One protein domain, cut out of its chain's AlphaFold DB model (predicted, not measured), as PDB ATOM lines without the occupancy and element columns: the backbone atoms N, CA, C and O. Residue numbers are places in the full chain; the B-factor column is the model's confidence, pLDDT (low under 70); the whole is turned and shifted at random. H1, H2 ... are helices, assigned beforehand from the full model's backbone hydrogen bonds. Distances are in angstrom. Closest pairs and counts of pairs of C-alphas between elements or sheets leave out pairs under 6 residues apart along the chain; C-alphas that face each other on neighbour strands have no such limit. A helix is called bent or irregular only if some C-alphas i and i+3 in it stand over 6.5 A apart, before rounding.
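This is residues 17 to 115 and 193 to 267 of the 275 residues of an uncharacterized protein of Chloroflexi bacterium (UniProt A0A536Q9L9). What is the shape? It is a lengthwise bundle: H1, H2, H3a and H4 stand in an arc, with H5 over its inner side. What builds it? It is all helix: 174 residues with five named helices, H1 to H5, compact, radius of gyration of the C-alphas 18.0 A, spans 58 by 40 by 24 A.

What bends? By hydrogen bonds H3, residues 80 to 111, was assigned as one helix, but is bent: C-alphas 98 and 101 are 6.5 A apart, between arms H3a, residues 80 to 98, and H3b, residues 101 to 111. What touches? H4, residues 200 to 231, touches H3a at a shallow tilt of 31 degrees, opposite ways; the closest C-alphas, of Tyr 89 and Ala 214, are 4.2 A apart. H5, residues 236 to 266, touches H1, residues 17 to 41; the closest C-alphas, of Ala 31 and Phe 259, are 4.7 A apart. H2, residues 50 to 71, touches H1 and H3a. Are backbones regular? Every O i to N i+4 pair is within hydrogen-bond range in H3a, H3b, H4 and H5, against 20 of 21 in H1 and 17 of 18 in H2.

How long? H4 spans 46.1 A, H5 44.7 A. Where are anchors? H1 begins at C-alpha 17 (-24.791, 9.039, -49.307); H5 ends at C-alpha 266 (-14.421, 39.697, -48.986).

Any cut? Residues 116 to 192 are not printed; C-alphas 115 and 193 are 11.0 A apart. Where is confidence low? pLDDT is under 70 at residues 111 to 115, 193 to 202, 204 and 236 to 239.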
ATOM      1  N   VAL A  17     -24.758   7.909 -48.364       73.88
ATOM      2  CA  VAL A  17     -24.791   9.039 -49.307       73.88
ATOM      3  C   VAL A  17     -25.161  10.338 -48.591       73.88
ATOM      4  O   VAL A  17     -24.468  11.334 -48.774       73.88
ATOM      5  N   TYR A  18     -26.176  10.331 -47.721       77.56
ATOM      6  CA  TYR A  18     -26.547  11.513 -46.935       77.56
ATOM      7  C   TYR A  18     -25.447  11.948 -45.967       77.56
ATOM      8  O   TYR A  18     -25.203  13.142 -45.827       77.56
ATOM      9  N   LEU A  19     -24.748  11.001 -45.339       80.12
ATOM     10  CA  LEU A  19     -23.611  11.311 -44.473       80.12
ATOM     11  C   LEU A  19     -22.464  11.962 -45.263       80.12
ATOM     12  O   LEU A  19     -21.942  12.989 -44.843       80.12
ATOM     13  N   LEU A  20     -22.101  11.403 -46.421       77.44
ATOM     14  CA  LEU A  20     -21.066  11.966 -47.296       77.44
ATOM     15  C   LEU A  20     -21.454  13.357 -47.813       77.44
ATOM     16  O   LEU A  20     -20.637  14.275 -47.770       77.44
ATOM     17  N   ALA A  21     -22.706  13.530 -48.244       79.56
ATOM     18  CA  ALA A  21     -23.236  14.817 -48.682       79.56
ATOM     19  C   ALA A  21     -23.267  15.841 -47.537       79.56
ATOM     20  O   ALA A  21     -22.910  16.995 -47.746       79.56
ATOM     21  N   GLY A  22     -23.628  15.418 -46.322       84.56
ATOM     22  CA  GLY A  22     -23.610  16.258 -45.128       84.56
ATOM     23  C   GLY A  22     -22.199  16.705 -44.750       84.56
ATOM     24  O   GLY A  22     -21.980  17.886 -44.503       84.56
ATOM     25  N   ILE A  23     -21.221  15.794 -44.782       84.00
ATOM     26  CA  ILE A  23     -19.806  16.112 -44.543       84.00
ATOM     27  C   ILE A  23     -19.280  17.092 -45.597       84.00
ATOM     28  O   ILE A  23     -18.619  18.072 -45.258       84.00
ATOM     29  N   PHE A  24     -19.601  16.866 -46.871       83.62
ATOM     30  CA  PHE A  24     -19.218  17.779 -47.943       83.62
ATOM     31  C   PHE A  24     -19.889  19.153 -47.796       83.62
ATOM     32  O   PHE A  24     -19.226  20.181 -47.915       83.62
ATOM     33  N   GLY A  25     -21.180  19.184 -47.459       85.12
ATOM     34  CA  GLY A  25     -21.914  20.413 -47.165       85.12
ATOM     35  C   GLY A  25     -21.299  21.187 -45.998       85.12
ATOM     36  O   GLY A  25     -21.101  22.392 -46.109       85.12
ATOM     37  N   LEU A  26     -20.905  20.502 -44.921       89.62
ATOM     38  CA  LEU A  26     -20.185  21.110 -43.798       89.62
ATOM     39  C   LEU A  26     -18.837  21.700 -44.225       89.62
ATOM     40  O   LEU A  26     -18.483  22.783 -43.766       89.62
ATOM     41  N   ALA A  27     -18.105  21.039 -45.127       87.50
ATOM     42  CA  ALA A  27     -16.855  21.575 -45.662       87.50
ATOM     43  C   ALA A  27     -17.081  22.869 -46.462       87.50
ATOM     44  O   ALA A  27     -16.311  23.817 -46.324       87.50
ATOM     45  N   LEU A  28     -18.160  22.943 -47.252       86.94
ATOM     46  CA  LEU A  28     -18.549  24.165 -47.965       86.94
ATOM     47  C   LEU A  28     -18.979  25.281 -47.006       86.94
ATOM     48  O   LEU A  28     -18.568  26.428 -47.171       86.94
ATOM     49  N   VAL A  29     -19.760  24.945 -45.976       90.44
ATOM     50  CA  VAL A  29     -20.155  25.895 -44.926       90.44
ATOM     51  C   VAL A  29     -18.930  26.418 -44.186       90.44
ATOM     52  O   VAL A  29     -18.854  27.614 -43.940       90.44
ATOM     53  N   ALA A  30     -17.946  25.572 -43.880       90.94
ATOM     54  CA  ALA A  30     -16.690  26.004 -43.277       90.94
ATOM     55  C   ALA A  30     -15.917  26.947 -44.212       90.94
ATOM     56  O   ALA A  30     -15.530  28.037 -43.789       90.94
ATOM     57  N   ALA A  31     -15.754  26.565 -45.485       88.81
ATOM     58  CA  ALA A  31     -15.074  27.363 -46.507       88.81
ATOM     59  C   ALA A  31     -15.690  28.758 -46.696       88.81
ATOM     60  O   ALA A  31     -14.982  29.702 -47.029       88.81
ATOM     61  N   PHE A  32     -16.990  28.899 -46.455       91.38
ATOM     62  CA  PHE A  32     -17.691  30.175 -46.517       91.38
ATOM     63  C   PHE A  32     -17.726  30.922 -45.173       91.38
ATOM     64  O   PHE A  32     -17.556  32.139 -45.108       91.38
ATOM     65  N   GLY A  33     -17.962  30.191 -44.085       91.06
ATOM     66  CA  GLY A  33     -18.271  30.727 -42.765       91.06
ATOM     67  C   GLY A  33     -17.056  31.264 -42.021       91.06
ATOM     68  O   GLY A  33     -17.146  32.333 -41.425       91.06
ATOM     69  N   PHE A  34     -15.909  30.579 -42.078       94.12
ATOM     70  CA  PHE A  34     -14.702  31.049 -41.388       94.12
ATOM     71  C   PHE A  34     -14.164  32.372 -41.956       94.12
ATOM     72  O   PHE A  34     -13.881  33.257 -41.150       94.12
ATOM     73  N   PRO A  35     -14.093  32.584 -43.288       93.69
ATOM     74  CA  PRO A  35     -13.779  33.899 -43.851       93.69
ATOM     75  C   PRO A  35     -14.711  35.016 -43.384       93.69
ATOM     76  O   PRO A  35     -14.261  36.089 -42.994       93.69
ATOM     77  N   ARG A  36     -16.024  34.757 -43.376       91.00
ATOM     78  CA  ARG A  36     -17.035  35.717 -42.907       91.00
ATOM     79  C   ARG A  36     -16.849  36.055 -41.430       91.00
ATOM     80  O   ARG A  36     -16.954  37.217 -41.055       91.00
ATOM     81  N   LEU A  37     -16.570  35.046 -40.608       92.44
ATOM     82  CA  LEU A  37     -16.300  35.216 -39.184       92.44
ATOM     83  C   LEU A  37     -15.049  36.070 -38.956       92.44
ATOM     84  O   LEU A  37     -15.076  36.991 -38.149       92.44
ATOM     85  N   ASP A  38     -13.975  35.793 -39.687       92.19
ATOM     86  CA  ASP A  38     -12.721  36.539 -39.587       92.19
ATOM     87  C   ASP A  38     -12.899  38.010 -39.993       92.19
ATOM     88  O   ASP A  38     -12.445  38.911 -39.291       92.19
ATOM     89  N   GLN A  39     -13.654  38.271 -41.066       91.75
ATOM     90  CA  GLN A  39     -14.008  39.632 -41.472       91.75
ATOM     91  C   GLN A  39     -14.887  40.339 -40.433       91.75
ATOM     92  O   GLN A  39     -14.681  41.518 -40.158       91.75
ATOM     93  N   ALA A  40     -15.853  39.638 -39.834       91.38
ATOM     94  CA  ALA A  40     -16.715  40.208 -38.799       91.38
ATOM     95  C   ALA A  40     -15.930  40.580 -37.530       91.38
ATOM     96  O   ALA A  40     -16.230  41.588 -36.895       91.38
ATOM     97  N   LEU A  41     -14.914  39.786 -37.177       91.56
ATOM     98  CA  LEU A  41     -14.021  40.063 -36.052       91.56
ATOM     99  C   LEU A  41     -12.997  41.159 -36.375       91.56
ATOM    100  O   LEU A  41     -12.574  41.875 -35.471       91.56
ATOM    101  N   ASN A  42     -12.631  41.326 -37.651       90.00
ATOM    102  CA  ASN A  42     -11.672  42.328 -38.118       90.00
ATOM    103  C   ASN A  42     -12.205  43.139 -39.325       90.00
ATOM    104  O   ASN A  42     -11.681  42.999 -40.434       90.00
ATOM    105  N   PRO A  43     -13.192  44.043 -39.145       86.38
ATOM    106  CA  PRO A  43     -13.867  44.717 -40.266       86.38
ATOM    107  C   PRO A  43     -12.958  45.622 -41.110       86.38
ATOM    108  O   PRO A  43     -13.210  45.831 -42.292       86.38
ATOM    109  N   GLY A  44     -11.894  46.163 -40.506       83.00
ATOM    110  CA  GLY A  44     -10.901  46.999 -41.189       83.00
ATOM    111  C   GLY A  44      -9.763  46.217 -41.850       83.00
ATOM    112  O   GLY A  44      -8.864  46.826 -42.429       83.00
ATOM    113  N   ALA A  45      -9.749  44.883 -41.745       85.62
ATOM    114  CA  ALA A  45      -8.693  44.079 -42.343       85.62
ATOM    115  C   ALA A  45      -8.797  44.116 -43.869       85.62
ATOM    116  O   ALA A  45      -9.832  43.804 -44.450       85.62
ATOM    117  N   THR A  46      -7.690  44.436 -44.532       82.94
ATOM    118  CA  THR A  46      -7.597  44.438 -45.998       82.94
ATOM    119  C   THR A  46      -7.187  43.077 -46.569       82.94
ATOM    120  O   THR A  46      -6.929  42.971 -47.763       82.94
ATOM    121  N   GLN A  47      -7.044  42.055 -45.723       84.44
ATOM    122  CA  GLN A  47      -6.624  40.707 -46.106       84.44
ATOM    123  C   GLN A  47      -7.209  39.662 -45.143       84.44
ATOM    124  O   GLN A  47      -7.500  40.013 -43.993       84.44
ATOM    125  N   PRO A  48      -7.314  38.389 -45.565       87.50
ATOM    126  CA  PRO A  48      -7.756  37.317 -44.688       87.50
ATOM    127  C   PRO A  48      -6.786  37.131 -43.521       87.50
ATOM    128  O   PRO A  48      -5.561  37.184 -43.688       87.50
ATOM    129  N   GLY A  49      -7.339  36.907 -42.337       85.88
ATOM    130  CA  GLY A  49      -6.594  36.623 -41.124       85.88
ATOM    131  C   GLY A  49      -6.340  35.130 -40.923       85.88
ATOM    132  O   GLY A  49      -6.630  34.265 -41.756       85.88
ATOM    133  N   LEU A  50      -5.773  34.816 -39.760       87.56
ATOM    134  CA  LEU A  50      -5.419  33.449 -39.386       87.56
ATOM    135  C   LEU A  50      -6.653  32.540 -39.267       87.56
ATOM    136  O   LEU A  50      -6.562  31.352 -39.565       87.56
ATOM    137  N   ILE A  51      -7.801  33.092 -38.857       89.88
ATOM    138  CA  ILE A  51      -9.051  32.343 -38.666       89.88
ATOM    139  C   ILE A  51      -9.555  31.809 -40.007       89.88
ATOM    140  O   ILE A  51      -9.971  30.654 -40.078       89.88
ATOM    141  N   SER A  52      -9.452  32.600 -41.078       89.31
ATOM    142  CA  SER A  52      -9.809  32.160 -42.428       89.31
ATOM    143  C   SER A  52      -9.004  30.931 -42.857       89.31
ATOM    144  O   SER A  52      -9.575  29.950 -43.328       89.31
ATOM    145  N   PHE A  53      -7.681  30.948 -42.664       89.50
ATOM    146  CA  PHE A  53      -6.807  29.858 -43.110       89.50
ATOM    147  C   PHE A  53      -6.859  28.636 -42.184       89.50
ATOM    148  O   PHE A  53      -7.093  27.515 -42.642       89.50
ATOM    149  N   LEU A  54      -6.666  28.832 -40.874       88.81
ATOM    150  CA  LEU A  54      -6.669  27.734 -39.904       88.81
ATOM    151  C   LEU A  54      -8.065  27.161 -39.696       88.81
ATOM    152  O   LEU A  54      -8.196  25.946 -39.612       88.81
ATOM    153  N   GLY A  55      -9.100  27.997 -39.631       89.88
ATOM    154  CA  GLY A  55     -10.473  27.541 -39.417       89.88
ATOM    155  C   GLY A  55     -10.927  26.605 -40.531       89.88
ATOM    156  O   GLY A  55     -11.333  25.474 -40.263       89.88
ATOM    157  N   VAL A  56     -10.761  27.023 -41.793       92.06
ATOM    158  CA  VAL A  56     -11.097  26.176 -42.946       92.06
ATOM    159  C   VAL A  56     -10.176  24.962 -43.024       92.06
ATOM    160  O   VAL A  56     -10.666  23.844 -43.169       92.06
ATOM    161  N   GLY A  57      -8.859  25.143 -42.882       89.19
ATOM    162  CA  GLY A  57      -7.895  24.044 -42.951       89.19
ATOM    163  C   GLY A  57      -8.150  22.954 -41.903       89.19
ATOM    164  O   GLY A  57      -8.207  21.774 -42.244       89.19
ATOM    165  N   LEU A  58      -8.371  23.334 -40.642       92.75
ATOM    166  CA  LEU A  58      -8.659  22.398 -39.553       92.75
ATOM    167  C   LEU A  58     -10.034  21.751 -39.702       92.75
ATOM    168  O   LEU A  58     -10.157  20.554 -39.447       92.75
ATOM    169  N   ALA A  59     -11.051  22.491 -40.151       93.00
ATOM    170  CA  ALA A  59     -12.370  21.922 -40.405       93.00
ATOM    171  C   ALA A  59     -12.315  20.866 -41.516       93.00
ATOM    172  O   ALA A  59     -12.782  19.746 -41.324       93.00
ATOM    173  N   VAL A  60     -11.684  21.180 -42.653       92.19
ATOM    174  CA  VAL A  60     -11.514  20.222 -43.755       92.19
ATOM    175  C   VAL A  60     -10.678  19.025 -43.299       92.19
ATOM    176  O   VAL A  60     -11.051  17.891 -43.584       92.19
ATOM    177  N   LEU A  61      -9.608  19.238 -42.524       92.62
ATOM    178  CA  LEU A  61      -8.792  18.150 -41.981       92.62
ATOM    179  C   LEU A  61      -9.577  17.243 -41.028       92.62
ATOM    180  O   LEU A  61      -9.475  16.022 -41.134       92.62
ATOM    181  N   ALA A  62     -10.378  17.816 -40.131       92.19
ATOM    182  CA  ALA A  62     -11.225  17.063 -39.213       92.19
ATOM    183  C   ALA A  62     -12.275  16.242 -39.974       92.19
ATOM    184  O   ALA A  62     -12.457  15.058 -39.696       92.19
ATOM    185  N   LEU A  63     -12.917  16.833 -40.982       91.19
ATOM    186  CA  LEU A  63     -13.892  16.141 -41.828       91.19
ATOM    187  C   LEU A  63     -13.236  15.020 -42.647       91.19
ATOM    188  O   LEU A  63     -13.773  13.913 -42.714       91.19
ATOM    189  N   THR A  64     -12.043  15.253 -43.196       89.81
ATOM    190  CA  THR A  64     -11.240  14.215 -43.851       89.81
ATOM    191  C   THR A  64     -10.875  13.095 -42.885       89.81
ATOM    192  O   THR A  64     -10.989  11.922 -43.243       89.81
ATOM    193  N   ALA A  65     -10.471  13.422 -41.656       89.06
ATOM    194  CA  ALA A  65     -10.174  12.429 -40.631       89.06
ATOM    195  C   ALA A  65     -11.410  11.564 -40.350       89.06
ATOM    196  O   ALA A  65     -11.324  10.340 -40.397       89.06
ATOM    197  N   VAL A  66     -12.581  12.175 -40.147       87.06
ATOM    198  CA  VAL A  66     -13.844  11.445 -39.951       87.06
ATOM    199  C   VAL A  66     -14.142  10.527 -41.140       87.06
ATOM    200  O   VAL A  66     -14.496   9.362 -40.947       87.06
ATOM    201  N   LEU A  67     -13.944  10.994 -42.373       84.88
ATOM    202  CA  LEU A  67     -14.139  10.166 -43.565       84.88
ATOM    203  C   LEU A  67     -13.177   8.975 -43.607       84.88
ATOM    204  O   LEU A  67     -13.622   7.849 -43.824       84.88
ATOM    205  N   LEU A  68     -11.886   9.188 -43.352       83.56
ATOM    206  CA  LEU A  68     -10.883   8.121 -43.352       83.56
ATOM    207  C   LEU A  68     -11.113   7.110 -42.218       83.56
ATOM    208  O   LEU A  68     -11.080   5.901 -42.452       83.56
ATOM    209  N   PHE A  69     -11.382   7.589 -41.002       82.69
ATOM    210  CA  PHE A  69     -11.420   6.768 -39.788       82.69
ATOM    211  C   PHE A  69     -12.777   6.152 -39.474       82.69
ATOM    212  O   PHE A  69     -12.834   5.106 -38.826       82.69
ATOM    213  N   VAL A  70     -13.866   6.778 -39.914       82.00
ATOM    214  CA  VAL A  70     -15.232   6.305 -39.657       82.00
ATOM    215  C   VAL A  70     -15.881   5.846 -40.956       82.00
ATOM    216  O   VAL A  70     -16.362   4.718 -41.032       82.00
ATOM    217  N   GLY A  71     -15.852   6.684 -41.994       74.50
ATOM    218  CA  GLY A  71     -16.534   6.403 -43.261       74.50
ATOM    219  C   GLY A  71     -15.915   5.254 -44.062       74.50
ATOM    220  O   GLY A  71     -16.632   4.437 -44.640       74.50
ATOM    221  N   LEU A  72     -14.582   5.173 -44.082       75.81
ATOM    222  CA  LEU A  72     -13.825   4.305 -44.990       75.81
ATOM    223  C   LEU A  72     -13.080   3.163 -44.286       75.81
ATOM    224  O   LEU A  72     -12.439   2.342 -44.942       75.81
ATOM    225  N   ARG A  73     -13.230   3.038 -42.963       76.81
ATOM    226  CA  ARG A  73     -12.545   2.034 -42.126       76.81
ATOM    227  C   ARG A  73     -12.757   0.582 -42.574       76.81
ATOM    228  O   ARG A  73     -11.937  -0.281 -42.271       76.81
ATOM    229  N   GLY A  74     -13.866   0.302 -43.258       73.88
ATOM    230  CA  GLY A  74     -14.192  -1.031 -43.774       73.88
ATOM    231  C   GLY A  74     -13.468  -1.412 -45.070       73.88
ATOM    232  O   GLY A  74     -13.418  -2.593 -45.393       73.88
ATOM    233  N   PHE A  75     -12.917  -0.438 -45.799       73.38
ATOM    234  CA  PHE A  75     -12.352  -0.636 -47.140       73.38
ATOM    235  C   PHE A  75     -10.836  -0.439 -47.203       73.38
ATOM    236  O   PHE A  75     -10.216  -0.815 -48.195       73.38
ATOM    237  N   LEU A  76     -10.249   0.168 -46.171       78.56
ATOM    238  CA  LEU A  76      -8.852   0.580 -46.157       78.56
ATOM    239  C   LEU A  76      -7.972  -0.350 -45.304       78.56
ATOM    240  O   LEU A  76      -8.467  -0.965 -44.349       78.56
ATOM    241  N   PRO A  77      -6.661  -0.425 -45.604       79.56
ATOM    242  CA  PRO A  77      -5.696  -1.066 -44.727       79.56
ATOM    243  C   PRO A  77      -5.765  -0.508 -43.306       79.56
ATOM    244  O   PRO A  77      -5.892   0.694 -43.084       79.56
ATOM    245  N   LYS A  78      -5.673  -1.409 -42.325       82.69
ATOM    246  CA  LYS A  78      -5.700  -1.061 -40.895       82.69
ATOM    247  C   LYS A  78      -4.300  -0.899 -40.303       82.69
ATOM    248  O   LYS A  78      -4.176  -0.748 -39.089       82.69
ATOM    249  N   THR A  79      -3.252  -0.980 -41.124       86.25
ATOM    250  CA  THR A  79      -1.879  -0.817 -40.646       86.25
ATOM    251  C   THR A  79      -1.686   0.616 -40.155       86.25
ATOM    252  O   THR A  79      -2.161   1.575 -40.767       86.25
ATOM    253  N   ALA A  80      -1.000   0.770 -39.019       87.25
ATOM    254  CA  ALA A  80      -0.709   2.089 -38.460       87.25
ATOM    255  C   ALA A  80       0.095   2.947 -39.450       87.25
ATOM    256  O   ALA A  80      -0.143   4.147 -39.556       87.25
ATOM    257  N   VAL A  81       0.981   2.308 -40.225       89.00
ATOM    258  CA  VAL A  81       1.761   2.936 -41.299       89.00
ATOM    259  C   VAL A  81       0.845   3.503 -42.378       89.00
ATOM    260  O   VAL A  81       0.951   4.687 -42.690       89.00
ATOM    261  N   PHE A  82      -0.100   2.708 -42.898       88.06
ATOM    262  CA  PHE A  82      -1.064   3.193 -43.885       88.06
ATOM    263  C   PHE A  82      -1.882   4.358 -43.340       88.06
ATOM    264  O   PHE A  82      -2.033   5.367 -44.014       88.06
ATOM    265  N   ILE A  83      -2.392   4.236 -42.115       88.12
ATOM    266  CA  ILE A  83      -3.203   5.272 -41.478       88.12
ATOM    267  C   ILE A  83      -2.420   6.583 -41.342       88.12
ATOM    268  O   ILE A  83      -2.921   7.640 -41.731       88.12
ATOM    269  N   ALA A  84      -1.200   6.514 -40.811       89.81
ATOM    270  CA  ALA A  84      -0.351   7.681 -40.615       89.81
ATOM    271  C   ALA A  84       0.015   8.326 -41.955       89.81
ATOM    272  O   ALA A  84      -0.078   9.542 -42.099       89.81
ATOM    273  N   ALA A  85       0.354   7.514 -42.956       87.88
ATOM    274  CA  ALA A  85       0.674   7.973 -44.298       87.88
ATOM    275  C   ALA A  85      -0.548   8.591 -45.002       87.88
ATOM    276  O   ALA A  85      -0.454   9.679 -45.571       87.88
ATOM    277  N   ALA A  86      -1.715   7.947 -44.904       87.88
ATOM    278  CA  ALA A  86      -2.971   8.402 -45.488       87.88
ATOM    279  C   ALA A  86      -3.425   9.734 -44.885       87.88
ATOM    280  O   ALA A  86      -3.772  10.674 -45.599       87.88
ATOM    281  N   PHE A  87      -3.390   9.841 -43.560       91.81
ATOM    282  CA  PHE A  87      -3.701  11.086 -42.876       91.81
ATOM    283  C   PHE A  87      -2.655  12.167 -43.179       91.81
ATOM    284  O   PHE A  87      -3.018  13.294 -43.511       91.81
ATOM    285  N   GLY A  88      -1.368  11.813 -43.145       91.50
ATOM    286  CA  GLY A  88      -0.249  12.722 -43.377       91.50
ATOM    287  C   GLY A  88      -0.270  13.364 -44.762       91.50
ATOM    288  O   GLY A  88      -0.164  14.587 -44.863       91.50
ATOM    289  N   TYR A  89      -0.474  12.587 -45.834       90.31
ATOM    290  CA  TYR A  89      -0.547  13.175 -47.176       90.31
ATOM    291  C   TYR A  89      -1.757  14.110 -47.312       90.31
ATOM    292  O   TYR A  89      -1.639  15.178 -47.912       90.31
ATOM    293  N   ASN A  90      -2.913  13.750 -46.735       91.56
ATOM    294  CA  ASN A  90      -4.100  14.606 -46.773       91.56
ATOM    295  C   ASN A  90      -3.882  15.901 -45.986       91.56
ATOM    296  O   ASN A  90      -4.234  16.970 -46.479       91.56
ATOM    297  N   ALA A  91      -3.269  15.822 -44.805       93.62
ATOM    298  CA  ALA A  91      -2.934  16.988 -43.998       93.62
ATOM    299  C   ALA A  91      -2.017  17.955 -44.756       93.62
ATOM    300  O   ALA A  91      -2.278  19.156 -44.778       93.62
ATOM    301  N   LEU A  92      -0.999  17.435 -45.448       91.88
ATOM    302  CA  LEU A  92      -0.098  18.240 -46.274       91.88
ATOM    303  C   LEU A  92      -0.815  18.863 -47.481       91.88
ATOM    304  O   LEU A  92      -0.622  20.044 -47.760       91.88
ATOM    305  N   LEU A  93      -1.692  18.121 -48.164       88.19
ATOM    306  CA  LEU A  93      -2.495  18.672 -49.264       88.19
ATOM    307  C   LEU A  93      -3.447  19.776 -48.794       88.19
ATOM    308  O   LEU A  93      -3.582  20.797 -49.469       88.19
ATOM    309  N   ILE A  94      -4.094  19.588 -47.643       90.88
ATOM    310  CA  ILE A  94      -4.992  20.578 -47.043       90.88
ATOM    311  C   ILE A  94      -4.201  21.815 -46.613       90.88
ATOM    312  O   ILE A  94      -4.618  22.928 -46.918       90.88
ATOM    313  N   LEU A  95      -3.034  21.637 -45.987       89.94
ATOM    314  CA  LEU A  95      -2.135  22.735 -45.629       89.94
ATOM    315  C   LEU A  95      -1.750  23.565 -46.858       89.94
ATOM    316  O   LEU A  95      -1.827  24.792 -46.822       89.94
ATOM    317  N   VAL A  96      -1.377  22.909 -47.960       84.94
ATOM    318  CA  VAL A  96      -1.030  23.598 -49.209       84.94
ATOM    319  C   VAL A  96      -2.246  24.314 -49.797       84.94
ATOM    320  O   VAL A  96      -2.144  25.482 -50.162       84.94
ATOM    321  N   LYS A  97      -3.408  23.657 -49.875       86.50
ATOM    322  CA  LYS A  97      -4.600  24.228 -50.520       86.50
ATOM    323  C   LYS A  97      -5.264  25.336 -49.709       86.50
ATOM    324  O   LYS A  97      -5.641  26.344 -50.288       86.50
ATOM    325  N   PHE A  98      -5.436  25.163 -48.405       88.00
ATOM    326  CA  PHE A  98      -6.238  26.069 -47.573       88.00
ATOM    327  C   PHE A  98      -5.395  27.017 -46.718       88.00
ATOM    328  O   PHE A  98      -5.909  28.026 -46.248       88.00
ATOM    329  N   GLY A  99      -4.102  26.726 -46.553       87.69
ATOM    330  CA  GLY A  99      -3.151  27.595 -45.864       87.69
ATOM    331  C   GLY A  99      -2.207  28.295 -46.835       87.69
ATOM    332  O   GLY A  99      -2.385  29.466 -47.160       87.69
ATOM    333  N   LEU A 100      -1.188  27.567 -47.301       83.00
ATOM    334  CA  LEU A 100      -0.033  28.156 -47.989       83.00
ATOM    335  C   LEU A 100      -0.379  28.767 -49.352       83.00
ATOM    336  O   LEU A 100       0.154  29.819 -49.687       83.00
ATOM    337  N   GLY A 101      -1.259  28.141 -50.135       79.62
ATOM    338  CA  GLY A 101      -1.647  28.629 -51.461       79.62
ATOM    339  C   GLY A 101      -2.371  29.982 -51.408       79.62
ATOM    340  O   GLY A 101      -1.904  30.937 -52.024       79.62
ATOM    341  N   PRO A 102      -3.473  30.104 -50.648       81.38
ATOM    342  CA  PRO A 102      -4.172  31.368 -50.435       81.38
ATOM    343  C   PRO A 102      -3.278  32.432 -49.795       81.38
ATOM    344  O   PRO A 102      -3.292  33.581 -50.230       81.38
ATOM    345  N   LEU A 103      -2.437  32.054 -48.826       82.62
ATOM    346  CA  LEU A 103      -1.455  32.967 -48.242       82.62
ATOM    347  C   LEU A 103      -0.473  33.500 -49.296       82.62
ATOM    348  O   LEU A 103      -0.233  34.704 -49.348       82.62
ATOM    349  N   ALA A 104       0.064  32.629 -50.157       76.19
ATOM    350  CA  ALA A 104       0.942  33.028 -51.255       76.19
ATOM    351  C   ALA A 104       0.231  33.983 -52.226       76.19
ATOM    352  O   ALA A 104       0.806  34.986 -52.638       76.19
ATOM    353  N   LEU A 105      -1.039  33.710 -52.539       76.12
ATOM    354  CA  LEU A 105      -1.854  34.537 -53.428       76.12
ATOM    355  C   LEU A 105      -2.043  35.963 -52.879       76.12
ATOM    356  O   LEU A 105      -1.810  36.936 -53.599       76.12
ATOM    357  N   TYR A 106      -2.375  36.111 -51.593       77.94
ATOM    358  CA  TYR A 106      -2.505  37.429 -50.959       77.94
ATOM    359  C   TYR A 106      -1.158  38.126 -50.727       77.94
ATOM    360  O   TYR A 106      -1.075  39.351 -50.848       77.94
ATOM    361  N   ALA A 107      -0.090  37.372 -50.448       75.69
ATOM    362  CA  ALA A 107       1.257  37.925 -50.323       75.69
ATOM    363  C   ALA A 107       1.721  38.575 -51.638       75.69
ATOM    364  O   ALA A 107       2.198  39.713 -51.626       75.69
ATOM    365  N   THR A 108       1.506  37.906 -52.774       71.00
ATOM    366  CA  THR A 108       1.809  38.451 -54.107       71.00
ATOM    367  C   THR A 108       0.965  39.687 -54.414       71.00
ATOM    368  O   THR A 108       1.500  40.716 -54.833       71.00
ATOM    369  N   SER A 109      -0.338  39.634 -54.112       73.44
ATOM    370  CA  SER A 109      -1.247  40.767 -54.313       73.44
ATOM    371  C   SER A 109      -0.799  42.034 -53.574       73.44
ATOM    372  O   SER A 109      -0.970  43.143 -54.073       73.44
ATOM    373  N   ARG A 110      -0.201  41.886 -52.386       71.31
ATOM    374  CA  ARG A 110       0.256  43.015 -51.565       71.31
ATOM    375  C   ARG A 110       1.515  43.685 -52.106       71.31
ATOM    376  O   ARG A 110       1.619  44.904 -52.008       71.31
ATOM    377  N   GLY A 111       2.475  42.887 -52.573       65.94
ATOM    378  CA  GLY A 111       3.795  43.378 -52.964       65.94
ATOM    379  C   GLY A 111       3.814  43.985 -54.360       65.94
ATOM    380  O   GLY A 111       4.356  45.070 -54.544       65.94
ATOM    381  N   GLN A 112       3.230  43.281 -55.329       63.97
ATOM    382  CA  GLN A 112       3.341  43.636 -56.746       63.97
ATOM    383  C   GLN A 112       1.988  43.941 -57.385       63.97
ATOM    384  O   GLN A 112       1.952  44.723 -58.325       63.97
ATOM    385  N   GLY A 113       0.885  43.408 -56.840       62.75
ATOM    386  CA  GLY A 113      -0.406  43.389 -57.532       62.75
ATOM    387  C   GLY A 113      -0.374  42.436 -58.733       62.75
ATOM    388  O   GLY A 113       0.665  41.859 -59.043       62.75
ATOM    389  N   PHE A 114      -1.514  42.222 -59.386       65.31
ATOM    390  CA  PHE A 114      -1.590  41.380 -60.587       65.31
ATOM    391  C   PHE A 114      -1.828  42.250 -61.825       65.31
ATOM    392  O   PHE A 114      -2.865  42.918 -61.892       65.31
ATOM    393  N   TRP A 115      -0.922  42.242 -62.812       58.09
ATOM    394  CA  TRP A 115      -1.118  43.015 -64.054       58.09
ATOM    395  C   TRP A 115      -2.213  42.425 -64.930       58.09
ATOM    396  O   TRP A 115      -2.890  43.131 -65.676       58.09
ATOM    397  N   TYR A 193       5.202  35.382 -63.406       46.50
ATOM    398  CA  TYR A 193       5.214  34.041 -63.993       46.50
ATOM    399  C   TYR A 193       6.264  33.306 -63.149       46.50
ATOM    400  O   TYR A 193       7.447  33.612 -63.232       46.50
ATOM    401  N   ALA A 194       5.825  32.444 -62.226       43.59
ATOM    402  CA  ALA A 194       6.680  31.687 -61.300       43.59
ATOM    403  C   ALA A 194       7.766  32.491 -60.519       43.59
ATOM    404  O   ALA A 194       8.939  32.190 -60.657       43.59
ATOM    405  N   PHE A 195       7.390  33.379 -59.580       48.00
ATOM    406  CA  PHE A 195       8.270  33.992 -58.543       48.00
ATOM    407  C   PHE A 195       9.094  35.236 -58.957       48.00
ATOM    408  O   PHE A 195      10.147  35.128 -59.578       48.00
ATOM    409  N   SER A 196       8.747  36.425 -58.446       47.34
ATOM    410  CA  SER A 196       9.748  37.487 -58.253       47.34
ATOM    411  C   SER A 196      10.673  37.106 -57.074       47.34
ATOM    412  O   SER A 196      10.233  36.718 -55.988       47.34
ATOM    413  N   LEU A 197      11.984  37.109 -57.330       45.62
ATOM    414  CA  LEU A 197      12.916  36.039 -56.927       45.62
ATOM    415  C   LEU A 197      13.419  35.967 -55.465       45.62
ATOM    416  O   LEU A 197      14.282  35.141 -55.196       45.62
ATOM    417  N   LEU A 198      12.918  36.746 -54.499       46.16
ATOM    418  CA  LEU A 198      13.540  36.771 -53.152       46.16
ATOM    419  C   LEU A 198      12.604  36.570 -51.948       46.16
ATOM    420  O   LEU A 198      13.057  36.031 -50.943       46.16
ATOM    421  N   TYR A 199      11.310  36.908 -52.029       45.69
ATOM    422  CA  TYR A 199      10.393  36.788 -50.872       45.69
ATOM    423  C   TYR A 199       9.376  35.639 -51.003       45.69
ATOM    424  O   TYR A 199       8.985  35.016 -50.019       45.69
ATOM    425  N   VAL A 200       8.999  35.283 -52.236       51.28
ATOM    426  CA  VAL A 200       8.102  34.151 -52.536       51.28
ATOM    427  C   VAL A 200       8.851  32.805 -52.443       51.28
ATOM    428  O   VAL A 200       8.231  31.755 -52.284       51.28
ATOM    429  N   ALA A 201      10.189  32.828 -52.440       58.41
ATOM    430  CA  ALA A 201      11.027  31.641 -52.303       58.41
ATOM    431  C   ALA A 201      10.722  30.857 -51.017       58.41
ATOM    432  O   ALA A 201      10.604  29.642 -51.075       58.41
ATOM    433  N   THR A 202      10.503  31.511 -49.871       66.50
ATOM    434  CA  THR A 202      10.263  30.795 -48.606       66.50
ATOM    435  C   THR A 202       8.915  30.073 -48.592       66.50
ATOM    436  O   THR A 202       8.868  28.887 -48.275       66.50
ATOM    437  N   ILE A 203       7.819  30.734 -48.988       70.62
ATOM    438  CA  ILE A 203       6.494  30.087 -49.058       70.62
ATOM    439  C   ILE A 203       6.477  29.035 -50.177       70.62
ATOM    440  O   ILE A 203       5.929  27.952 -49.988       70.62
ATOM    441  N   GLY A 204       7.135  29.305 -51.308       68.75
ATOM    442  CA  GLY A 204       7.305  28.351 -52.404       68.75
ATOM    443  C   GLY A 204       8.083  27.102 -52.001       68.75
ATOM    444  O   GLY A 204       7.647  25.997 -52.305       68.75
ATOM    445  N   ILE A 205       9.188  27.261 -51.268       75.75
ATOM    446  CA  ILE A 205       9.965  26.154 -50.699       75.75
ATOM    447  C   ILE A 205       9.103  25.373 -49.711       75.75
ATOM    448  O   ILE A 205       9.076  24.150 -49.784       75.75
ATOM    449  N   LEU A 206       8.349  26.040 -48.830       82.81
ATOM    450  CA  LEU A 206       7.441  25.357 -47.902       82.81
ATOM    451  C   LEU A 206       6.359  24.560 -48.640       82.81
ATOM    452  O   LEU A 206       6.098  23.415 -48.275       82.81
ATOM    453  N   ILE A 207       5.771  25.120 -49.702       77.00
ATOM    454  CA  ILE A 207       4.820  24.409 -50.565       77.00
ATOM    455  C   ILE A 207       5.507  23.214 -51.233       77.00
ATOM    456  O   ILE A 207       4.969  22.112 -51.192       77.00
ATOM    457  N   ALA A 208       6.695  23.397 -51.811       75.75
ATOM    458  CA  ALA A 208       7.440  22.331 -52.474       75.75
ATOM    459  C   ALA A 208       7.785  21.196 -51.502       75.75
ATOM    460  O   ALA A 208       7.519  20.035 -51.799       75.75
ATOM    461  N   VAL A 209       8.295  21.522 -50.313       82.12
ATOM    462  CA  VAL A 209       8.599  20.558 -49.247       82.12
ATOM    463  C   VAL A 209       7.332  19.839 -48.790       82.12
ATOM    464  O   VAL A 209       7.341  18.615 -48.667       82.12
ATOM    465  N   ALA A 210       6.224  20.559 -48.594       85.88
ATOM    466  CA  ALA A 210       4.950  19.955 -48.220       85.88
ATOM    467  C   ALA A 210       4.421  19.008 -49.310       85.88
ATOM    468  O   ALA A 210       3.938  17.923 -48.993       85.88
ATOM    469  N   LEU A 211       4.548  19.373 -50.589       81.75
ATOM    470  CA  LEU A 211       4.145  18.529 -51.715       81.75
ATOM    471  C   LEU A 211       5.049  17.305 -51.870       81.75
ATOM    472  O   LEU A 211       4.536  16.210 -52.084       81.75
ATOM    473  N   ILE A 212       6.365  17.448 -51.702       78.06
ATOM    474  CA  ILE A 212       7.299  16.315 -51.672       78.06
ATOM    475  C   ILE A 212       6.932  15.374 -50.521       78.06
ATOM    476  O   ILE A 212       6.790  14.172 -50.735       78.06
ATOM    477  N   GLY A 213       6.693  15.912 -49.323       83.44
ATOM    478  CA  GLY A 213       6.216  15.135 -48.179       83.44
ATOM    479  C   GLY A 213       4.892  14.425 -48.470       83.44
ATOM    480  O   GLY A 213       4.738  13.249 -48.141       83.44
ATOM    481  N   ALA A 214       3.956  15.095 -49.147       84.75
ATOM    482  CA  ALA A 214       2.682  14.507 -49.544       84.75
ATOM    483  C   ALA A 214       2.877  13.370 -50.554       84.75
ATOM    484  O   ALA A 214       2.238  12.331 -50.413       84.75
ATOM    485  N   ILE A 215       3.782  13.524 -51.527       80.81
ATOM    486  CA  ILE A 215       4.139  12.471 -52.487       80.81
ATOM    487  C   ILE A 215       4.731  11.272 -51.749       80.81
ATOM    488  O   ILE A 215       4.253  10.161 -51.946       80.81
ATOM    489  N   VAL A 216       5.702  11.489 -50.855       83.62
ATOM    490  CA  VAL A 216       6.338  10.417 -50.071       83.62
ATOM    491  C   VAL A 216       5.301   9.660 -49.241       83.62
ATOM    492  O   VAL A 216       5.219   8.436 -49.324       83.62
ATOM    493  N   MET A 217       4.460  10.371 -48.487       89.00
ATOM    494  CA  MET A 217       3.404   9.758 -47.677       89.00
ATOM    495  C   MET A 217       2.369   9.031 -48.545       89.00
ATOM    496  O   MET A 217       1.958   7.918 -48.227       89.00
ATOM    497  N   CYS A 218       1.986   9.606 -49.684       84.00
ATOM    498  CA  CYS A 218       1.092   8.958 -50.638       84.00
ATOM    499  C   CYS A 218       1.710   7.664 -51.195       84.00
ATOM    500  O   CYS A 218       1.042   6.633 -51.238       84.00
ATOM    501  N   SER A 219       3.000   7.672 -51.545       80.88
ATOM    502  CA  SER A 219       3.728   6.480 -51.992       80.88
ATOM    503  C   SER A 219       3.780   5.395 -50.916       80.88
ATOM    504  O   SER A 219       3.566   4.225 -51.232       80.88
ATOM    505  N   VAL A 220       4.001   5.763 -49.650       85.12
ATOM    506  CA  VAL A 220       3.950   4.820 -48.519       85.12
ATOM    507  C   VAL A 220       2.547   4.223 -48.374       85.12
ATOM    508  O   VAL A 220       2.411   3.004 -48.296       85.12
ATOM    509  N   ALA A 221       1.495   5.044 -48.425       84.31
ATOM    510  CA  ALA A 221       0.114   4.563 -48.355       84.31
ATOM    511  C   ALA A 221      -0.235   3.619 -49.524       84.31
ATOM    512  O   ALA A 221      -0.864   2.581 -49.321       84.31
ATOM    513  N   PHE A 222       0.217   3.928 -50.744       80.69
ATOM    514  CA  PHE A 222       0.029   3.058 -51.909       80.69
ATOM    515  C   PHE A 222       0.786   1.740 -51.802       80.69
ATOM    516  O   PHE A 222       0.261   0.701 -52.211       80.69
ATOM    517  N   ARG A 223       1.999   1.762 -51.243       82.50
ATOM    518  CA  ARG A 223       2.782   0.552 -51.006       82.50
ATOM    519  C   ARG A 223       2.053  -0.384 -50.045       82.50
ATOM    520  O   ARG A 223       1.840  -1.541 -50.390       82.50
ATOM    521  N   GLU A 224       1.589   0.133 -48.914       85.69
ATOM    522  CA  GLU A 224       0.806  -0.631 -47.933       85.69
ATOM    523  C   GLU A 224      -0.495  -1.187 -48.536       85.69
ATOM    524  O   GLU A 224      -0.826  -2.360 -48.355       85.69
ATOM    525  N   ALA A 225      -1.219  -0.375 -49.317       79.94
ATOM    526  CA  ALA A 225      -2.424  -0.825 -50.015       79.94
ATOM    527  C   ALA A 225      -2.126  -1.948 -51.024       79.94
ATOM    528  O   ALA A 225      -2.917  -2.883 -51.170       79.94
ATOM    529  N   THR A 226      -0.976  -1.883 -51.697       76.38
ATOM    530  CA  THR A 226      -0.518  -2.915 -52.637       76.38
ATOM    531  C   THR A 226      -0.153  -4.206 -51.917       76.38
ATOM    532  O   THR A 226      -0.606  -5.276 -52.318       76.38
ATOM    533  N   GLU A 227       0.624  -4.122 -50.837       81.62
ATOM    534  CA  GLU A 227       1.008  -5.283 -50.029       81.62
ATOM    535  C   GLU A 227      -0.237  -5.994 -49.480       81.62
ATOM    536  O   GLU A 227      -0.371  -7.213 -49.612       81.62
ATOM    537  N   GLN A 228      -1.223  -5.238 -48.990       78.81
ATOM    538  CA  GLN A 228      -2.480  -5.814 -48.526       78.81
ATOM    539  C   GLN A 228      -3.306  -6.442 -49.662       78.81
ATOM    540  O   GLN A 228      -3.880  -7.516 -49.477       78.81
ATOM    541  N   ALA A 229      -3.359  -5.816 -50.842       76.38
ATOM    542  CA  ALA A 229      -4.057  -6.372 -52.004       76.38
ATOM    543  C   ALA A 229      -3.444  -7.707 -52.461       76.38
ATOM    544  O   ALA A 229      -4.179  -8.624 -52.833       76.38
ATOM    545  N   VAL A 230      -2.114  -7.839 -52.390       75.88
ATOM    546  CA  VAL A 230      -1.395  -9.090 -52.681       75.88
ATOM    547  C   VAL A 230      -1.713 -10.160 -51.634       75.88
ATOM    548  O   VAL A 230      -2.062 -11.280 -52.008       75.88
ATOM    549  N   ILE A 231      -1.667  -9.818 -50.341       81.44
ATOM    550  CA  ILE A 231      -1.976 -10.747 -49.237       81.44
ATOM    551  C   ILE A 231      -3.416 -11.262 -49.338       81.44
ATOM    552  O   ILE A 231      -3.663 -12.460 -49.225       81.44
ATOM    553  N   LEU A 232      -4.370 -10.367 -49.598       78.88
ATOM    554  CA  LEU A 232      -5.789 -10.705 -49.722       78.88
ATOM    555  C   LEU A 232      -6.146 -11.315 -51.086       78.88
ATOM    556  O   LEU A 232      -7.302 -11.685 -51.292       78.88
ATOM    557  N   ARG A 233      -5.189 -11.379 -52.027       73.12
ATOM    558  CA  ARG A 233      -5.402 -11.731 -53.444       73.12
ATOM    559  C   ARG A 233      -6.590 -10.985 -54.063       73.12
ATOM    560  O   ARG A 233      -7.316 -11.525 -54.895       73.12
ATOM    561  N   ASN A 234      -6.796  -9.740 -53.641       71.56
ATOM    562  CA  ASN A 234      -7.957  -8.942 -54.002       71.56
ATOM    563  C   ASN A 234      -7.533  -7.559 -54.512       71.56
ATOM    564  O   ASN A 234      -7.213  -6.650 -53.746       71.56
ATOM    565  N   VAL A 235      -7.594  -7.397 -55.835       70.12
ATOM    566  CA  VAL A 235      -7.233  -6.159 -56.549       70.12
ATOM    567  C   VAL A 235      -8.204  -5.013 -56.248       70.12
ATOM    568  O   VAL A 235      -7.862  -3.838 -56.397       70.12
ATOM    569  N   THR A 236      -9.411  -5.328 -55.769       69.56
ATOM    570  CA  THR A 236     -10.435  -4.334 -55.444       69.56
ATOM    571  C   THR A 236      -9.983  -3.391 -54.334       69.56
ATOM    572  O   THR A 236     -10.392  -2.236 -54.351       69.56
ATOM    573  N   VAL A 237      -9.099  -3.814 -53.420       68.31
ATOM    574  CA  VAL A 237      -8.566  -2.945 -52.353       68.31
ATOM    575  C   VAL A 237      -7.750  -1.792 -52.940       68.31
ATOM    576  O   VAL A 237      -8.005  -0.631 -52.623       68.31
ATOM    577  N   LEU A 238      -6.828  -2.097 -53.859       67.81
ATOM    578  CA  LEU A 238      -5.985  -1.090 -54.504       67.81
ATOM    579  C   LEU A 238      -6.811  -0.144 -55.384       67.81
ATOM    580  O   LEU A 238      -6.633   1.070 -55.321       67.81
ATOM    581  N   SER A 239      -7.742  -0.701 -56.166       68.44
ATOM    582  CA  SER A 239      -8.657   0.094 -56.995       68.44
ATOM    583  C   SER A 239      -9.509   1.027 -56.128       68.44
ATOM    584  O   SER A 239      -9.552   2.230 -56.368       68.44
ATOM    585  N   THR A 240     -10.109   0.508 -55.053       72.38
ATOM    586  CA  THR A 240     -10.939   1.294 -54.126       72.38
ATOM    587  C   THR A 240     -10.140   2.415 -53.468       72.38
ATOM    588  O   THR A 240     -10.622   3.543 -53.402       72.38
ATOM    589  N   PHE A 241      -8.907   2.147 -53.029       73.56
ATOM    590  CA  PHE A 241      -8.039   3.175 -52.459       73.56
ATOM    591  C   PHE A 241      -7.704   4.281 -53.468       73.56
ATOM    592  O   PHE A 241      -7.840   5.461 -53.143       73.56
ATOM    593  N   ALA A 242      -7.342   3.922 -54.704       70.69
ATOM    594  CA  ALA A 242      -7.083   4.899 -55.761       70.69
ATOM    595  C   ALA A 242      -8.320   5.768 -56.049       70.69
ATOM    596  O   ALA A 242      -8.215   6.990 -56.162       70.69
ATOM    597  N   TRP A 243      -9.501   5.149 -56.097       70.94
ATOM    598  CA  TRP A 243     -10.770   5.840 -56.307       70.94
ATOM    599  C   TRP A 243     -11.126   6.809 -55.182       70.94
ATOM    600  O   TRP A 243     -11.530   7.942 -55.441       70.94
ATOM    601  N   ILE A 244     -10.934   6.383 -53.937       76.38
ATOM    602  CA  ILE A 244     -11.111   7.220 -52.751       76.38
ATOM    603  C   ILE A 244     -10.141   8.407 -52.788       76.38
ATOM    604  O   ILE A 244     -10.556   9.544 -52.569       76.38
ATOM    605  N   GLY A 245      -8.862   8.165 -53.088       76.19
ATOM    606  CA  GLY A 245      -7.852   9.217 -53.192       76.19
ATOM    607  C   GLY A 245      -8.212  10.259 -54.251       76.19
ATOM    608  O   GLY A 245      -8.158  11.459 -53.983       76.19
ATOM    609  N   LEU A 246      -8.665   9.809 -55.426       70.56
ATOM    610  CA  LEU A 246      -9.137  10.690 -56.494       70.56
ATOM    611  C   LEU A 246     -10.356  11.515 -56.056       70.56
ATOM    612  O   LEU A 246     -10.398  12.721 -56.294       70.56
ATOM    613  N   ALA A 247     -11.318  10.892 -55.371       73.88
ATOM    614  CA  ALA A 247     -12.495  11.579 -54.843       73.88
ATOM    615  C   ALA A 247     -12.137  12.641 -53.788       73.88
ATOM    616  O   ALA A 247     -12.752  13.707 -53.757       73.88
ATOM    617  N   PHE A 248     -11.119  12.410 -52.954       80.56
ATOM    618  CA  PHE A 248     -10.627  13.438 -52.034       80.56
ATOM    619  C   PHE A 248     -10.007  14.621 -52.774       80.56
ATOM    620  O   PHE A 248     -10.338  15.765 -52.476       80.56
ATOM    621  N   ILE A 249      -9.156  14.362 -53.770       76.56
ATOM    622  CA  ILE A 249      -8.552  15.423 -54.590       76.56
ATOM    623  C   ILE A 249      -9.644  16.264 -55.264       76.56
ATOM    624  O   ILE A 249      -9.569  17.495 -55.229       76.56
ATOM    625  N   ALA A 250     -10.674  15.608 -55.809       70.94
ATOM    626  CA  ALA A 250     -11.869  16.234 -56.372       70.94
ATOM    627  C   ALA A 250     -12.538  17.185 -55.374       70.94
ATOM    628  O   ALA A 250     -12.702  18.378 -55.638       70.94
ATOM    629  N   ALA A 251     -12.902  16.640 -54.211       78.06
ATOM    630  CA  ALA A 251     -13.626  17.354 -53.175       78.06
ATOM    631  C   ALA A 251     -12.817  18.550 -52.672       78.06
ATOM    632  O   ALA A 251     -13.346  19.656 -52.588       78.06
ATOM    633  N   TYR A 252     -11.516  18.368 -52.430       83.12
ATOM    634  CA  TYR A 252     -10.629  19.462 -52.043       83.12
ATOM    635  C   TYR A 252     -10.560  20.547 -53.099       83.12
ATOM    636  O   TYR A 252     -10.463  21.712 -52.738       83.12
ATOM    637  N   HIS A 253     -10.601  20.207 -54.387       81.81
ATOM    638  CA  HIS A 253     -10.607  21.212 -55.444       81.81
ATOM    639  C   HIS A 253     -11.877  22.061 -55.422       81.81
ATOM    640  O   HIS A 253     -11.784  23.283 -55.507       81.81
ATOM    641  N   ILE A 254     -13.042  21.432 -55.255       78.50
ATOM    642  CA  ILE A 254     -14.325  22.146 -55.205       78.50
ATOM    643  C   ILE A 254     -14.394  23.041 -53.963       78.50
ATOM    644  O   ILE A 254     -14.689  24.228 -54.075       78.50
ATOM    645  N   VAL A 255     -14.071  22.497 -52.784       84.44
ATOM    646  CA  VAL A 255     -14.078  23.260 -51.524       84.44
ATOM    647  C   VAL A 255     -13.060  24.402 -51.579       84.44
ATOM    648  O   VAL A 255     -13.353  25.511 -51.143       84.44
ATOM    649  N   TRP A 256     -11.884  24.159 -52.163       86.25
ATOM    650  CA  TRP A 256     -10.865  25.185 -52.370       86.25
ATOM    651  C   TRP A 256     -11.346  26.314 -53.280       86.25
ATOM    652  O   TRP A 256     -11.122  27.477 -52.963       86.25
ATOM    653  N   LEU A 257     -12.028  25.989 -54.378       78.69
ATOM    654  CA  LEU A 257     -12.561  26.989 -55.301       78.69
ATOM    655  C   LEU A 257     -13.579  27.887 -54.590       78.69
ATOM    656  O   LEU A 257     -13.471  29.107 -54.657       78.69
ATOM    657  N   VAL A 258     -14.509  27.294 -53.836       83.94
ATOM    658  CA  VAL A 258     -15.480  28.050 -53.028       83.94
ATOM    659  C   VAL A 258     -14.782  28.922 -51.985       83.94
ATOM    660  O   VAL A 258     -15.133  30.092 -51.831       83.94
ATOM    661  N   PHE A 259     -13.768  28.387 -51.303       87.38
ATOM    662  CA  PHE A 259     -12.977  29.138 -50.330       87.38
ATOM    663  C   PHE A 259     -12.292  30.348 -50.968       87.38
ATOM    664  O   PHE A 259     -12.478  31.469 -50.507       87.38
ATOM    665  N   VAL A 260     -11.551  30.149 -52.059       82.31
ATOM    666  CA  VAL A 260     -10.806  31.218 -52.737       82.31
ATOM    667  C   VAL A 260     -11.739  32.284 -53.300       82.31
ATOM    668  O   VAL A 260     -11.482  33.468 -53.098       82.31
ATOM    669  N   LEU A 261     -12.853  31.896 -53.929       82.94
ATOM    670  CA  LEU A 261     -13.863  32.854 -54.389       82.94
ATOM    671  C   LEU A 261     -14.454  33.659 -53.228       82.94
ATOM    672  O   LEU A 261     -14.657  34.866 -53.356       82.94
ATOM    673  N   THR A 262     -14.683  33.012 -52.082       86.25
ATOM    674  CA  THR A 262     -15.140  33.703 -50.872       86.25
ATOM    675  C   THR A 262     -14.094  34.709 -50.404       86.25
ATOM    676  O   THR A 262     -14.441  35.859 -50.160       86.25
ATOM    677  N   LEU A 263     -12.816  34.323 -50.333       86.75
ATOM    678  CA  LEU A 263     -11.746  35.242 -49.942       86.75
ATOM    679  C   LEU A 263     -11.685  36.456 -50.870       86.75
ATOM    680  O   LEU A 263     -11.719  37.578 -50.380       86.75
ATOM    681  N   ILE A 264     -11.671  36.245 -52.189       84.12
ATOM    682  CA  ILE A 264     -11.602  37.329 -53.183       84.12
ATOM    683  C   ILE A 264     -12.815  38.259 -53.068       84.12
ATOM    684  O   ILE A 264     -12.677  39.471 -53.212       84.12
ATOM    685  N   SER A 265     -13.998  37.712 -52.775       84.81
ATOM    686  CA  SER A 265     -15.211  38.506 -52.577       84.81
ATOM    687  C   SER A 265     -15.163  39.386 -51.325       84.81
ATOM    688  O   SER A 265     -15.791  40.441 -51.328       84.81
ATOM    689  N   LEU A 266     -14.498  38.949 -50.250       86.75
ATOM    690  CA  LEU A 266     -14.421  39.697 -48.986       86.75
ATOM    691  C   LEU A 266     -13.207  40.632 -48.945       86.75
ATOM    692  O   LEU A 266     -13.298  41.748 -48.437       86.75
ATOM    693  N   TRP A 267     -12.090  40.187 -49.514       88.31
ATOM    694  CA  TRP A 267     -10.831  40.911 -49.628       88.31
ATOM    695  C   TRP A 267     -10.363  40.887 -51.086       88.31
ATOM    696  O   TRP A 267      -9.613  39.984 -51.477       88.31
TER     697      TRP A 267